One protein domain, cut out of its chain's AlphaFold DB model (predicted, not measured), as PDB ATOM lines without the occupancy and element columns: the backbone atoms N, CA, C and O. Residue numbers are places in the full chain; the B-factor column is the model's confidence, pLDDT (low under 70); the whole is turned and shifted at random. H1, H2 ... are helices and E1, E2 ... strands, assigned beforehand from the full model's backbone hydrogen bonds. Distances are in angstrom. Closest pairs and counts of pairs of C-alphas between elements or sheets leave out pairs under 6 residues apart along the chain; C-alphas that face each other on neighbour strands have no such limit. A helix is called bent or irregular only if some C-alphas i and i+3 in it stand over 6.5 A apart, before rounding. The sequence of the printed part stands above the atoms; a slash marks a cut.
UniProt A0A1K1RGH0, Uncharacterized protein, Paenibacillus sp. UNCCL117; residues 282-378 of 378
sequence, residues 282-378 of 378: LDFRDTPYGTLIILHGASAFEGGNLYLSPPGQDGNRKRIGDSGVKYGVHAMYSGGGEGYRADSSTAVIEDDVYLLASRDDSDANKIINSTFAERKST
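AT A GLANCE: This is residues 282 to 378 of the 378 residues of an uncharacterized protein of Paenibacillus sp. UNCCL117 (UniProt A0A1K1RGH0). Two small three-stranded sheets, E1 to E3 and E6 to E8, make the thicker part of an elongated body, and the two-stranded hairpin E4 and E5 forms one end of its length. The loop round Gly 312 forms the other end, on the long stretch that leads from E3 to E4. The printed part has 97 residues, with eight named strands and two short named helices in the order E1 E2 H1 E3 E4 E5 E6 E7 E8 H2; the sheets are antiparallel, with orders E1 - E2 - E3, E6 - E7 - E8 and E4 - E5, and the class is mostly strand. It is compact, with a radius of gyration of the C-alphas of 13.3 A and spans of 46 by 24 by 23 A.

IN THESE COORDINATES: Find C-alpha 282 at (-0.598, 33.219, 35.202); from there E1, residues 282 to 287, runs 16.0 A. E2 is residues 290 to 295, 15.8 A, and E3 residues 306 to 309, 10.4 A, with H1 at 298 to 302 between them. E4, residues 329 to 334, spans 16.2 A, and E5, residues 337 to 342, spans 17.2 A. E6 is residues 347 to 349; E7, residues 352 to 358, is 18.5 A long, and E8, residues 366 to 371, is 16.0 A. H2, residues 372 to 377, ends at C-alpha 377, (-4.968, 10.261, 46.277).

HOW THE PARTS SIT: Begin at the hairpin E1 and E2, where N 285 and O 292 are 3.0 A apart. On the other side of E2, N 293 and O 307 of E3 are 2.8 A apart. Residues 307 to 308 of E3 also pair with 318 to 319, antiparallel. Between the two larger sheets, look at Arg 285 of E1 and Val 348 of E6, whose C-alphas, the closest, are 7.0 A apart; E2 and E7 are apart. E6, E7 and E8 are a meander, each strand the antiparallel neighbour of the one before: N 349 and O 352 are 2.9 A apart, N 357 and O 366 2.8 A. In the hairpin E4 and E5, N 332 and O 339 are 2.8 A apart. The closest C-alphas of E4 and E7, Val 329 and Leu 356, are 6.4 A apart. Those of H1 and E5, Phe 301 and Tyr 340, are 6.8 A apart, and those of E7 and H2, Asp 352 and Phe 372, 6.6 A. H2 is irregular, but only just: C-alphas 374 and 377 are 6.7 A apart. O i to N i+4 pairs within hydrogen-bond range are 0 of 1 in H1 and 0 of 2 in H2; O i to N i+3 pairs are 2 of 2 and 1 of 3.

THE WHOLE: The C-alphas farthest apart, Gly 312 and Gly 335, are 46.4 A from each other. The printed part has no cut, and the link from E3 to E4, 19 residues, is long. Confidence is under 70 at residues 314 to 315, 370 and 372 to 378.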
ATOM      1  N   LEU A 282      -0.326  34.070  34.050       93.00
ATOM      2  CA  LEU A 282      -0.598  33.219  35.202       93.00
ATOM      3  C   LEU A 282      -0.662  34.008  36.515       93.00
ATOM      4  O   LEU A 282      -0.157  35.124  36.620       93.00
ATOM      5  N   ASP A 283      -1.267  33.391  37.522       92.75
ATOM      6  CA  ASP A 283      -1.060  33.703  38.935       92.75
ATOM      7  C   ASP A 283      -0.432  32.488  39.631       92.75
ATOM      8  O   ASP A 283      -0.556  31.353  39.161       92.75
ATOM      9  N   PHE A 284       0.279  32.712  40.731       92.62
ATOM     10  CA  PHE A 284       0.971  31.639  41.442       92.62
ATOM     11  C   PHE A 284       1.186  31.953  42.918       92.62
ATOM     12  O   PHE A 284       1.309  33.115  43.306       92.62
ATOM     13  N   ARG A 285       1.257  30.908  43.744       90.56
ATOM     14  CA  ARG A 285       1.579  31.004  45.175       90.56
ATOM     15  C   ARG A 285       2.537  29.891  45.567       90.56
ATOM     16  O   ARG A 285       2.383  28.753  45.117       90.56
ATOM     17  N   ASP A 286       3.505  30.220  46.413       87.88
ATOM     18  CA  ASP A 286       4.356  29.209  47.032       87.88
ATOM     19  C   ASP A 286       3.552  28.456  48.099       87.88
ATOM     20  O   ASP A 286       2.780  29.043  48.856       87.88
ATOM     21  N   THR A 287       3.712  27.135  48.144       86.50
ATOM     22  CA  THR A 287       3.049  26.256  49.116       86.50
ATOM     23  C   THR A 287       4.061  25.254  49.675       86.50
ATOM     24  O   THR A 287       5.082  24.993  49.028       86.50
ATOM     25  N   PRO A 288       3.779  24.601  50.817       83.94
ATOM     26  CA  PRO A 288       4.620  23.513  51.324       83.94
ATOM     27  C   PRO A 288       4.811  22.346  50.334       83.94
ATOM     28  O   PRO A 288       5.747  21.561  50.476       83.94
ATOM     29  N   TYR A 289       3.943  22.226  49.324       85.56
ATOM     30  CA  TYR A 289       3.940  21.143  48.335       85.56
ATOM     31  C   TYR A 289       4.498  21.550  46.968       85.56
ATOM     32  O   TYR A 289       4.433  20.758  46.028       85.56
ATOM     33  N   GLY A 290       5.039  22.764  46.852       88.94
ATOM     34  CA  GLY A 290       5.527  23.342  45.604       88.94
ATOM     35  C   GLY A 290       4.740  24.582  45.189       88.94
ATOM     36  O   GLY A 290       4.005  25.164  45.985       88.94
ATOM     37  N   THR A 291       4.892  25.002  43.939       91.44
ATOM     38  CA  THR A 291       4.271  26.230  43.439       91.44
ATOM     39  C   THR A 291       2.907  25.920  42.837       91.44
ATOM     40  O   THR A 291       2.792  25.185  41.848       91.44
ATOM     41  N   LEU A 292       1.860  26.480  43.440       92.19
ATOM     42  CA  LEU A 292       0.518  26.509  42.872       92.19
ATOM     43  C   LEU A 292       0.522  27.472  41.686       92.19
ATOM     44  O   LEU A 292       0.981  28.599  41.827       92.19
ATOM     45  N   ILE A 293      -0.003  27.044  40.540       93.06
ATOM     46  CA  ILE A 293      -0.034  27.834  39.306       93.06
ATOM     47  C   ILE A 293      -1.455  27.836  38.750       93.06
ATOM     48  O   ILE A 293      -2.053  26.781  38.529       93.06
ATOM     49  N   ILE A 294      -1.971  29.026  38.468       93.38
ATOM     50  CA  ILE A 294      -3.259  29.260  37.822       93.38
ATOM     51  C   ILE A 294      -2.975  29.927  36.484       93.38
ATOM     52  O   ILE A 294      -2.434  31.025  36.441       93.38
ATOM     53  N   LEU A 295      -3.313  29.274  35.374       92.88
ATOM     54  CA  LEU A 295      -3.120  29.883  34.056       92.88
ATOM     55  C   LEU A 295      -4.239  30.884  33.784       92.88
ATOM     56  O   LEU A 295      -5.403  30.548  33.964       92.88
ATOM     57  N   HIS A 296      -3.884  32.077  33.319       90.56
ATOM     58  CA  HIS A 296      -4.777  33.193  32.981       90.56
ATOM     59  C   HIS A 296      -4.806  33.517  31.476       90.56
ATOM     60  O   HIS A 296      -5.514  34.429  31.056       90.56
ATOM     61  N   GLY A 297      -4.045  32.785  30.652       83.06
ATOM     62  CA  GLY A 297      -4.094  32.913  29.189       83.06
ATOM     63  C   GLY A 297      -5.431  32.447  28.599       83.06
ATOM     64  O   GLY A 297      -6.317  32.012  29.323       83.06
ATOM     65  N   ALA A 298      -5.577  32.465  27.271       79.25
ATOM     66  CA  ALA A 298      -6.836  32.088  26.607       79.25
ATOM     67  C   ALA A 298      -7.384  30.706  27.032       79.25
ATOM     68  O   ALA A 298      -8.590  30.540  27.185       79.25
ATOM     69  N   SER A 299      -6.498  29.743  27.310       73.94
ATOM     70  CA  SER A 299      -6.870  28.406  27.793       73.94
ATOM     71  C   SER A 299      -7.455  28.387  29.210       73.94
ATOM     72  O   SER A 299      -8.083  27.407  29.598       73.94
ATOM     73  N   ALA A 300      -7.300  29.459  29.992       79.88
ATOM     74  CA  ALA A 300      -7.933  29.604  31.302       79.88
ATOM     75  C   ALA A 300      -9.459  29.524  31.213       79.88
ATOM     76  O   ALA A 300     -10.120  28.978  32.098       79.88
ATOM     77  N   PHE A 301     -10.015  30.045  30.118       82.50
ATOM     78  CA  PHE A 301     -11.455  30.138  29.901       82.50
ATOM     79  C   PHE A 301     -12.070  28.822  29.414       82.50
ATOM     80  O   PHE A 301     -13.289  28.696  29.389       82.50
ATOM     81  N   GLU A 302     -11.245  27.822  29.096       85.19
ATOM     82  CA  GLU A 302     -11.687  26.464  28.758       85.19
ATOM     83  C   GLU A 302     -11.869  25.581  30.006       85.19
ATOM     84  O   GLU A 302     -12.569  24.573  29.949       85.19
ATOM     85  N   GLY A 303     -11.293  25.980  31.148       87.88
ATOM     86  CA  GLY A 303     -11.323  25.226  32.402       87.88
ATOM     87  C   GLY A 303     -10.106  24.319  32.634       87.88
ATOM     88  O   GLY A 303      -9.235  24.120  31.784       87.88
ATOM     89  N   GLY A 304      -9.995  23.797  33.858       90.00
ATOM     90  CA  GLY A 304      -8.903  22.930  34.298       90.00
ATOM     91  C   GLY A 304      -7.566  23.640  34.493       90.00
ATOM     92  O   GLY A 304      -6.529  22.987  34.576       90.00
ATOM     93  N   ASN A 305      -7.549  24.959  34.565       93.38
ATOM     94  CA  ASN A 305      -6.352  25.791  34.518       93.38
ATOM     95  C   ASN A 305      -5.536  25.854  35.828       93.38
ATOM     96  O   ASN A 305      -4.660  26.707  35.950       93.38
ATOM     97  N   LEU A 306      -5.788  24.951  36.782       92.75
ATOM     98  CA  LEU A 306      -5.115  24.882  38.081       92.75
ATOM     99  C   LEU A 306      -4.100  23.734  38.134       92.75
ATOM    100  O   LEU A 306      -4.447  22.554  37.976       92.75
ATOM    101  N   TYR A 307      -2.851  24.085  38.416       92.50
ATOM    102  CA  TYR A 307      -1.704  23.190  38.406       92.50
ATOM    103  C   TYR A 307      -0.859  23.325  39.675       92.50
ATOM    104  O   TYR A 307      -0.876  24.353  40.342       92.50
ATOM    105  N   LEU A 308      -0.076  22.291  39.970       91.50
ATOM    106  CA  LEU A 308       0.964  22.301  40.992       91.50
ATOM    107  C   LEU A 308       2.286  21.865  40.359       91.50
ATOM    108  O   LEU A 308       2.343  20.827  39.695       91.50
ATOM    109  N   SER A 309       3.337  22.651  40.559       91.94
ATOM    110  CA  SER A 309       4.709  22.283  40.212       91.94
ATOM    111  C   SER A 309       5.427  21.829  41.487       91.94
ATOM    112  O   SER A 309       5.521  22.625  42.423       91.94
ATOM    113  N   PRO A 310       5.878  20.561  41.585       88.62
ATOM    114  CA  PRO A 310       6.565  20.070  42.777       88.62
ATOM    115  C   PRO A 310       7.860  20.846  43.067       88.62
ATOM    116  O   PRO A 310       8.476  21.365  42.133       88.62
ATOM    117  N   PRO A 311       8.335  20.874  44.327       86.31
ATOM    118  CA  PRO A 311       9.545  21.602  44.690       86.31
ATOM    119  C   PRO A 311      10.748  21.159  43.848       86.31
ATOM    120  O   PRO A 311      11.030  19.964  43.736       86.31
ATOM    121  N   GLY A 312      11.453  22.124  43.254       80.69
ATOM    122  CA  GLY A 312      12.631  21.873  42.417       80.69
ATOM    123  C   GLY A 312      12.334  21.259  41.044       80.69
ATOM    124  O   GLY A 312      13.265  20.817  40.374       80.69
ATOM    125  N   GLN A 313      11.065  21.206  40.621       80.25
ATOM    126  CA  GLN A 313      10.656  20.731  39.295       80.25
ATOM    127  C   GLN A 313      10.004  21.842  38.466       80.25
ATOM    128  O   GLN A 313       8.921  21.652  37.900       80.25
ATOM    129  N   ASP A 314      10.675  22.991  38.387       69.75
ATOM    130  CA  ASP A 314      10.213  24.141  37.614       69.75
ATOM    131  C   ASP A 314       9.916  23.722  36.161       69.75
ATOM    132  O   ASP A 314      10.736  23.109  35.476       69.75
ATOM    133  N   GLY A 315       8.688  23.990  35.708       69.00
ATOM    134  CA  GLY A 315       8.197  23.614  34.376       69.00
ATOM    135  C   GLY A 315       7.499  22.248  34.288       69.00
ATOM    136  O   GLY A 315       6.712  22.039  33.363       69.00
ATOM    137  N   ASN A 316       7.677  21.344  35.260       84.12
ATOM    138  CA  ASN A 316       6.918  20.092  35.332       84.12
ATOM    139  C   ASN A 316       5.691  20.264  36.237       84.12
ATOM    140  O   ASN A 316       5.745  20.076  37.453       84.12
ATOM    141  N   ARG A 317       4.568  20.664  35.636       88.12
ATOM    142  CA  ARG A 317       3.323  20.964  36.356       88.12
ATOM    143  C   ARG A 317       2.293  19.839  36.214       88.12
ATOM    144  O   ARG A 317       1.968  19.424  35.102       88.12
ATOM    145  N   LYS A 318       1.714  19.388  37.330       90.69
ATOM    146  CA  LYS A 318       0.587  18.438  37.364       90.69
ATOM    147  C   LYS A 318      -0.724  19.210  37.477       90.69
ATOM    148  O   LYS A 318      -0.843  20.092  38.324       90.69
ATOM    149  N   ARG A 319      -1.719  18.887  36.644       90.75
ATOM    150  CA  ARG A 319      -3.075  19.439  36.799       90.75
ATOM    151  C   ARG A 319      -3.671  18.894  38.092       90.75
ATOM    152  O   ARG A 319      -3.690  17.682  38.282       90.75
ATOM    153  N   ILE A 320      -4.150  19.783  38.952       89.94
ATOM    154  CA  ILE A 320      -4.802  19.396  40.208       89.94
ATOM    155  C   ILE A 320      -6.264  19.833  40.262       89.94
ATOM    156  O   ILE A 320      -6.990  19.346  41.119       89.94
ATOM    157  N   GLY A 321      -6.700  20.758  39.400       85.81
ATOM    158  CA  GLY A 321      -8.097  21.188  39.301       85.81
ATOM    159  C   GLY A 321      -8.952  20.316  38.381       85.81
ATOM    160  O   GLY A 321      -8.439  19.637  37.491       85.81
ATOM    161  N   ASP A 322     -10.267  20.390  38.573       88.69
ATOM    162  CA  ASP A 322     -11.271  19.799  37.687       88.69
ATOM    163  C   ASP A 322     -11.213  20.471  36.306       88.69
ATOM    164  O   ASP A 322     -11.210  21.697  36.195       88.69
ATOM    165  N   SER A 323     -11.189  19.659  35.246       89.19
ATOM    166  CA  SER A 323     -11.182  20.106  33.851       89.19
ATOM    167  C   SER A 323     -12.337  21.037  33.476       89.19
ATOM    168  O   SER A 323     -12.160  21.866  32.595       89.19
ATOM    169  N   GLY A 324     -13.501  20.921  34.123       90.12
ATOM    170  CA  GLY A 324     -14.670  21.758  33.830       90.12
ATOM    171  C   GLY A 324     -14.699  23.098  34.570       90.12
ATOM    172  O   GLY A 324     -15.625  23.879  34.368       90.12
ATOM    173  N   VAL A 325     -13.729  23.362  35.450       91.56
ATOM    174  CA  VAL A 325     -13.744  24.528  36.343       91.56
ATOM    175  C   VAL A 325     -12.681  25.539  35.933       91.56
ATOM    176  O   VAL A 325     -11.524  25.186  35.719       91.56
ATOM    177  N   LYS A 326     -13.079  26.808  35.849       93.31
ATOM    178  CA  LYS A 326     -12.216  27.958  35.566       93.31
ATOM    179  C   LYS A 326     -11.791  28.565  36.901       93.31
ATOM    180  O   LYS A 326     -12.604  29.175  37.592       93.31
ATOM    181  N   TYR A 327     -10.546  28.339  37.285       93.81
ATOM    182  CA  TYR A 327      -9.938  28.784  38.539       93.81
ATOM    183  C   TYR A 327      -9.270  30.154  38.356       93.81
ATOM    184  O   TYR A 327      -8.665  30.381  37.316       93.81
ATOM    185  N   GLY A 328      -9.366  31.069  39.324       92.62
ATOM    186  CA  GLY A 328      -8.820  32.430  39.195       92.62
ATOM    187  C   GLY A 328      -9.427  33.208  38.022       92.62
ATOM    188  O   GLY A 328      -8.748  33.969  37.338       92.62
ATOM    189  N   VAL A 329     -10.708  32.969  37.723       91.69
ATOM    190  CA  VAL A 329     -11.426  33.633  36.631       91.69
ATOM    191  C   VAL A 329     -12.762  34.149  37.142       91.69
ATOM    192  O   VAL A 329     -13.602  33.379  37.615       91.69
ATOM    193  N   HIS A 330     -12.970  35.451  36.978       92.50
ATOM    194  CA  HIS A 330     -14.262  36.086  37.149       92.50
ATOM    195  C   HIS A 330     -15.082  35.942  35.862       92.50
ATOM    196  O   HIS A 330     -14.720  36.490  34.816       92.50
ATOM    197  N   ALA A 331     -16.194  35.220  35.940       91.56
ATOM    198  CA  ALA A 331     -17.136  35.012  34.849       91.56
ATOM    199  C   ALA A 331     -18.297  36.020  34.914       91.56
ATOM    200  O   ALA A 331     -18.778  36.382  35.985       91.56
ATOM    201  N   MET A 332     -18.752  36.499  33.763       91.19
ATOM    202  CA  MET A 332     -19.879  37.419  33.623       91.19
ATOM    203  C   MET A 332     -20.856  36.842  32.606       91.19
ATOM    204  O   MET A 332     -20.475  36.587  31.465       91.19
ATOM    205  N   TYR A 333     -22.111  36.685  33.012       87.81
ATOM    206  CA  TYR A 333     -23.183  36.165  32.171       87.81
ATOM    207  C   TYR A 333     -24.243  37.255  32.006       87.81
ATOM    208  O   TYR A 333     -24.831  37.722  32.981       87.81
ATOM    209  N   SER A 334     -24.462  37.725  30.776       84.31
ATOM    210  CA  SER A 334     -25.489  38.740  30.507       84.31
ATOM    211  C   SER A 334     -26.057  38.611  29.101       84.31
ATOM    212  O   SER A 334     -25.301  38.588  28.132       84.31
ATOM    213  N   GLY A 335     -27.388  38.572  28.977       73.06
ATOM    214  CA  GLY A 335     -28.080  38.688  27.686       73.06
ATOM    215  C   GLY A 335     -27.688  37.639  26.636       73.06
ATOM    216  O   GLY A 335     -27.722  37.945  25.449       73.06
ATOM    217  N   GLY A 336     -27.289  36.433  27.058       76.69
ATOM    218  CA  GLY A 336     -26.825  35.359  26.169       76.69
ATOM    219  C   GLY A 336     -25.343  35.429  25.777       76.69
ATOM    220  O   GLY A 336     -24.906  34.625  24.960       76.69
ATOM    221  N   GLY A 337     -24.575  36.370  26.337       80.88
ATOM    222  CA  GLY A 337     -23.122  36.447  26.196       80.88
ATOM    223  C   GLY A 337     -22.387  36.013  27.465       80.88
ATOM    224  O   GLY A 337     -22.876  36.222  28.578       80.88
ATOM    225  N   GLU A 338     -21.193  35.454  27.273       87.81
ATOM    226  CA  GLU A 338     -20.258  35.080  28.337       87.81
ATOM    227  C   GLU A 338     -19.001  35.952  28.245       87.81
ATOM    228  O   GLU A 338     -18.436  36.138  27.164       87.81
ATOM    229  N   GLY A 339     -18.561  36.491  29.378       88.50
ATOM    230  CA  GLY A 339     -17.329  37.258  29.508       88.50
ATOM    231  C   GLY A 339     -16.462  36.699  30.626       88.50
ATOM    232  O   GLY A 339     -16.971  36.295  31.668       88.50
ATOM    233  N   TYR A 340     -15.148  36.705  30.427       89.50
ATOM    234  CA  TYR A 340     -14.196  36.185  31.403       89.50
ATOM    235  C   TYR A 340     -13.076  37.188  31.645       89.50
ATOM    236  O   TYR A 340     -12.594  37.842  30.719       89.50
ATOM    237  N   ARG A 341     -12.648  37.302  32.902       89.31
ATOM    238  CA  ARG A 341     -11.499  38.112  33.303       89.31
ATOM    239  C   ARG A 341     -10.664  37.348  34.320       89.31
ATOM    240  O   ARG A 341     -11.215  36.745  35.232       89.31
ATOM    241  N   ALA A 342      -9.348  37.397  34.162       89.88
ATOM    242  CA  ALA A 342      -8.419  36.866  35.150       89.88
ATOM    243  C   ALA A 342      -8.605  37.545  36.520       89.88
ATOM    244  O   ALA A 342      -8.793  38.763  36.589       89.88
ATOM    245  N   ASP A 343      -8.524  36.755  37.584       90.06
ATOM    246  CA  ASP A 343      -8.581  37.182  38.977       90.06
ATOM    247  C   ASP A 343      -7.366  36.622  39.728       90.06
ATOM    248  O   ASP A 343      -7.141  35.416  39.763       90.06
ATOM    249  N   SER A 344      -6.569  37.512  40.322       87.12
ATOM    250  CA  SER A 344      -5.347  37.157  41.060       87.12
ATOM    251  C   SER A 344      -5.547  37.201  42.580       87.12
ATOM    252  O   SER A 344      -4.587  37.410  43.324       87.12
ATOM    253  N   SER A 345      -6.781  37.019  43.063       87.00
ATOM    254  CA  SER A 345      -7.142  37.133  44.486       87.00
ATOM    255  C   SER A 345      -6.881  35.842  45.281       87.00
ATOM    256  O   SER A 345      -7.454  35.638  46.351       87.00
ATOM    257  N   THR A 346      -6.024  34.954  44.770       90.56
ATOM    258  CA  THR A 346      -5.702  33.667  45.400       90.56
ATOM    259  C   THR A 346      -4.951  33.864  46.711       90.56
ATOM    260  O   THR A 346      -3.965  34.608  46.766       90.56
ATOM    261  N   ALA A 347      -5.367  33.133  47.742       89.62
ATOM    262  CA  ALA A 347      -4.699  33.077  49.034       89.62
ATOM    263  C   ALA A 347      -4.370  31.630  49.410       89.62
ATOM    264  O   ALA A 347      -5.163  30.718  49.174       89.62
ATOM    265  N   VAL A 348      -3.199  31.438  50.014       88.31
ATOM    266  CA  VAL A 348      -2.784  30.167  50.615       88.31
ATOM    267  C   VAL A 348      -2.594  30.414  52.101       88.31
ATOM    268  O   VAL A 348      -1.856  31.317  52.491       88.31
ATOM    269  N   ILE A 349      -3.293  29.638  52.922       86.62
ATOM    270  CA  ILE A 349      -3.203  29.698  54.379       86.62
ATOM    271  C   ILE A 349      -2.933  28.275  54.846       86.62
ATOM    272  O   ILE A 349      -3.798  27.414  54.738       86.62
ATOM    273  N   GLU A 350      -1.717  28.033  55.334       83.31
ATOM    274  CA  GLU A 350      -1.253  26.693  55.709       83.31
ATOM    275  C   GLU A 350      -1.390  25.693  54.540       83.31
ATOM    276  O   GLU A 350      -0.697  25.831  53.530       83.31
ATOM    277  N   ASP A 351      -2.274  24.702  54.671       84.38
ATOM    278  CA  ASP A 351      -2.544  23.668  53.666       84.38
ATOM    279  C   ASP A 351      -3.762  23.981  52.773       84.38
ATOM    280  O   ASP A 351      -4.054  23.219  51.842       84.38
ATOM    281  N   ASP A 352      -4.461  25.085  53.047       86.69
ATOM    282  CA  ASP A 352      -5.693  25.472  52.370       86.69
ATOM    283  C   ASP A 352      -5.438  26.526  51.293       86.69
ATOM    284  O   ASP A 352      -4.724  27.517  51.484       86.69
ATOM    285  N   VAL A 353      -6.083  26.323  50.145       88.81
ATOM    286  CA  VAL A 353      -6.098  27.279  49.039       88.81
ATOM    287  C   VAL A 353      -7.491  27.858  48.885       88.81
ATOM    288  O   VAL A 353      -8.450  27.125  48.634       88.81
ATOM    289  N   TYR A 354      -7.567  29.183  48.937       91.31
ATOM    290  CA  TYR A 354      -8.770  29.951  48.657       91.31
ATOM    291  C   TYR A 354      -8.615  30.656  47.318       91.31
ATOM    292  O   TYR A 354      -7.702  31.462  47.129       91.31
ATOM    293  N   LEU A 355      -9.511  30.357  46.383       92.00
ATOM    294  CA  LEU A 355      -9.529  31.015  45.082       92.00
ATOM    295  C   LEU A 355     -10.933  31.090  44.496       92.00
ATOM    296  O   LEU A 355     -11.818  30.310  44.850       92.00
ATOM    297  N   LEU A 356     -11.108  32.020  43.562       93.56
ATOM    298  CA  LEU A 356     -12.317  32.129  42.761       93.56
ATOM    299  C   LEU A 356     -12.409  30.958  41.774       93.56
ATOM    300  O   LEU A 356     -11.421  30.600  41.132       93.56
ATOM    301  N   ALA A 357     -13.593  30.379  41.625       93.00
ATOM    302  CA  ALA A 357     -13.867  29.314  40.678       93.00
ATOM    303  C   ALA A 357     -15.232  29.508  40.011       93.00
ATOM    304  O   ALA A 357     -16.209  29.892  40.658       93.00
ATOM    305  N   SER A 358     -15.283  29.211  38.715       91.94
ATOM    306  CA  SER A 358     -16.499  29.283  37.904       91.94
ATOM    307  C   SER A 358     -16.616  28.049  37.012       91.94
ATOM    308  O   SER A 358     -15.709  27.773  36.221       91.94
ATOM    309  N   ARG A 359     -17.722  27.306  37.100       89.88
ATOM    310  CA  ARG A 359     -18.013  26.194  36.175       89.88
ATOM    311  C   ARG A 359     -18.869  26.679  35.006       89.88
ATOM    312  O   ARG A 359     -18.425  26.628  33.857       89.88
ATOM    313  N   ASP A 360     -20.033  27.229  35.325       88.75
ATOM    314  CA  ASP A 360     -21.041  27.773  34.413       88.75
ATOM    315  C   ASP A 360     -21.851  28.881  35.117       88.75
ATOM    316  O   ASP A 360     -21.549  29.226  36.257       88.75
ATOM    317  N   ASP A 361     -22.872  29.438  34.459       89.25
ATOM    318  CA  ASP A 361     -23.719  30.520  34.992       89.25
ATOM    319  C   ASP A 361     -24.369  30.177  36.349       89.25
ATOM    320  O   ASP A 361     -24.467  31.015  37.244       89.25
ATOM    321  N   SER A 362     -24.741  28.910  36.563       89.31
ATOM    322  CA  SER A 362     -25.345  28.462  37.826       89.31
ATOM    323  C   SER A 362     -24.330  28.288  38.968       89.31
ATOM    324  O   SER A 362     -24.703  28.207  40.144       89.31
ATOM    325  N   ASP A 363     -23.040  28.254  38.631       89.50
ATOM    326  CA  ASP A 363     -21.920  27.994  39.533       89.50
ATOM    327  C   ASP A 363     -20.729  28.916  39.222       89.50
ATOM    328  O   ASP A 363     -19.585  28.480  39.060       89.50
ATOM    329  N   ALA A 364     -21.024  30.209  39.086       91.81
ATOM    330  CA  ALA A 364     -20.059  31.250  38.759       91.81
ATOM    331  C   ALA A 364     -19.522  31.960  40.010       91.81
ATOM    332  O   ALA A 364     -20.256  32.204  40.969       91.81
ATOM    333  N   ASN A 365     -18.256  32.376  39.950       92.50
ATOM    334  CA  ASN A 365     -17.616  33.300  40.888       92.50
ATOM    335  C   ASN A 365     -17.699  32.883  42.362       92.50
ATOM    336  O   ASN A 365     -17.839  33.730  43.248       92.50
ATOM    337  N   LYS A 366     -17.606  31.583  42.648       91.81
ATOM    338  CA  LYS A 366     -17.588  31.094  44.028       91.81
ATOM    339  C   LYS A 366     -16.165  31.008  44.539       91.81
ATOM    340  O   LYS A 366     -15.270  30.545  43.838       91.81
ATOM    341  N   ILE A 367     -15.965  31.413  45.787       90.31
ATOM    342  CA  ILE A 367     -14.729  31.105  46.498       90.31
ATOM    343  C   ILE A 367     -14.798  29.635  46.897       90.31
ATOM    344  O   ILE A 367     -15.733  29.215  47.580       90.31
ATOM    345  N   ILE A 368     -13.810  28.863  46.466       85.81
ATOM    346  CA  ILE A 368     -13.645  27.473  46.880       85.81
ATOM    347  C   ILE A 368     -12.493  27.366  47.873       85.81
ATOM    348  O   ILE A 368     -11.501  28.081  47.752       85.81
ATOM    349  N   ASN A 369     -12.632  26.451  48.832       83.25
ATOM    350  CA  ASN A 369     -11.513  25.947  49.619       83.25
ATOM    351  C   ASN A 369     -11.089  24.601  49.019       83.25
ATOM    352  O   ASN A 369     -11.936  23.749  48.743       83.25
ATOM    353  N   SER A 370      -9.793  24.418  48.798       69.75
ATOM    354  CA  SER A 370      -9.218  23.110  48.530       69.75
ATOM    355  C   SER A 370      -8.022  22.872  49.434       69.75
ATOM    356  O   SER A 370      -7.013  23.562  49.306       69.75
ATOM    357  N   THR A 371      -8.083  21.816  50.237       70.12
ATOM    358  CA  THR A 371      -6.944  21.355  51.032       70.12
ATOM    359  C   THR A 371      -6.052  20.451  50.179       70.12
ATOM    360  O   THR A 371      -6.524  19.504  49.540       70.12
ATOM    361  N   PHE A 372      -4.740  20.701  50.146       63.25
ATOM    362  CA  PHE A 372      -3.807  19.880  49.351       63.25
ATOM    363  C   PHE A 372      -3.734  18.411  49.799       63.25
ATOM    364  O   PHE A 372      -3.400  17.535  48.995       63.25
ATOM    365  N   ALA A 373      -4.079  18.116  51.056       48.59
ATOM    366  CA  ALA A 373      -4.105  16.761  51.604       48.59
ATOM    367  C   ALA A 373      -5.074  15.822  50.854       48.59
ATOM    368  O   ALA A 373      -4.750  14.652  50.647       48.59
ATOM    369  N   GLU A 374      -6.213  16.334  50.382       49.91
ATOM    370  CA  GLU A 374      -7.249  15.540  49.700       49.91
ATOM    371  C   GLU A 374      -6.893  15.209  48.242       49.91
ATOM    372  O   GLU A 374      -7.434  14.272  47.658       49.91
ATOM    373  N   ARG A 375      -5.942  15.938  47.643       54.09
ATOM    374  CA  ARG A 375      -5.526  15.763  46.238       54.09
ATOM    375  C   ARG A 375      -4.266  14.906  46.061       54.09
ATOM    376  O   ARG A 375      -3.756  14.793  44.950       54.09
ATOM    377  N   LYS A 376      -3.767  14.273  47.136       45.81
ATOM    378  CA  LYS A 376      -2.675  13.275  47.087       45.81
ATOM    379  C   LYS A 376      -3.124  11.889  46.598       45.81
ATOM    380  O   LYS A 376      -2.266  11.071  46.278       45.81
ATOM    381  N   SER A 377      -4.429  11.604  46.557       32.25
ATOM    382  CA  SER A 377      -4.968  10.261  46.277       32.25
ATOM    383  C   SER A 377      -5.366   9.984  44.819       32.25
ATOM    384  O   SER A 377      -5.995   8.959  44.559       32.25
ATOM    385  N   THR A 378      -4.989  10.841  43.865       35.81
ATOM    386  CA  THR A 378      -5.169  10.636  42.412       35.81
ATOM    387  C   THR A 378      -3.964  11.148  41.629       35.81
ATOM    388  O   THR A 378      -3.642  10.562  40.575       35.81
TER     389      THR A 378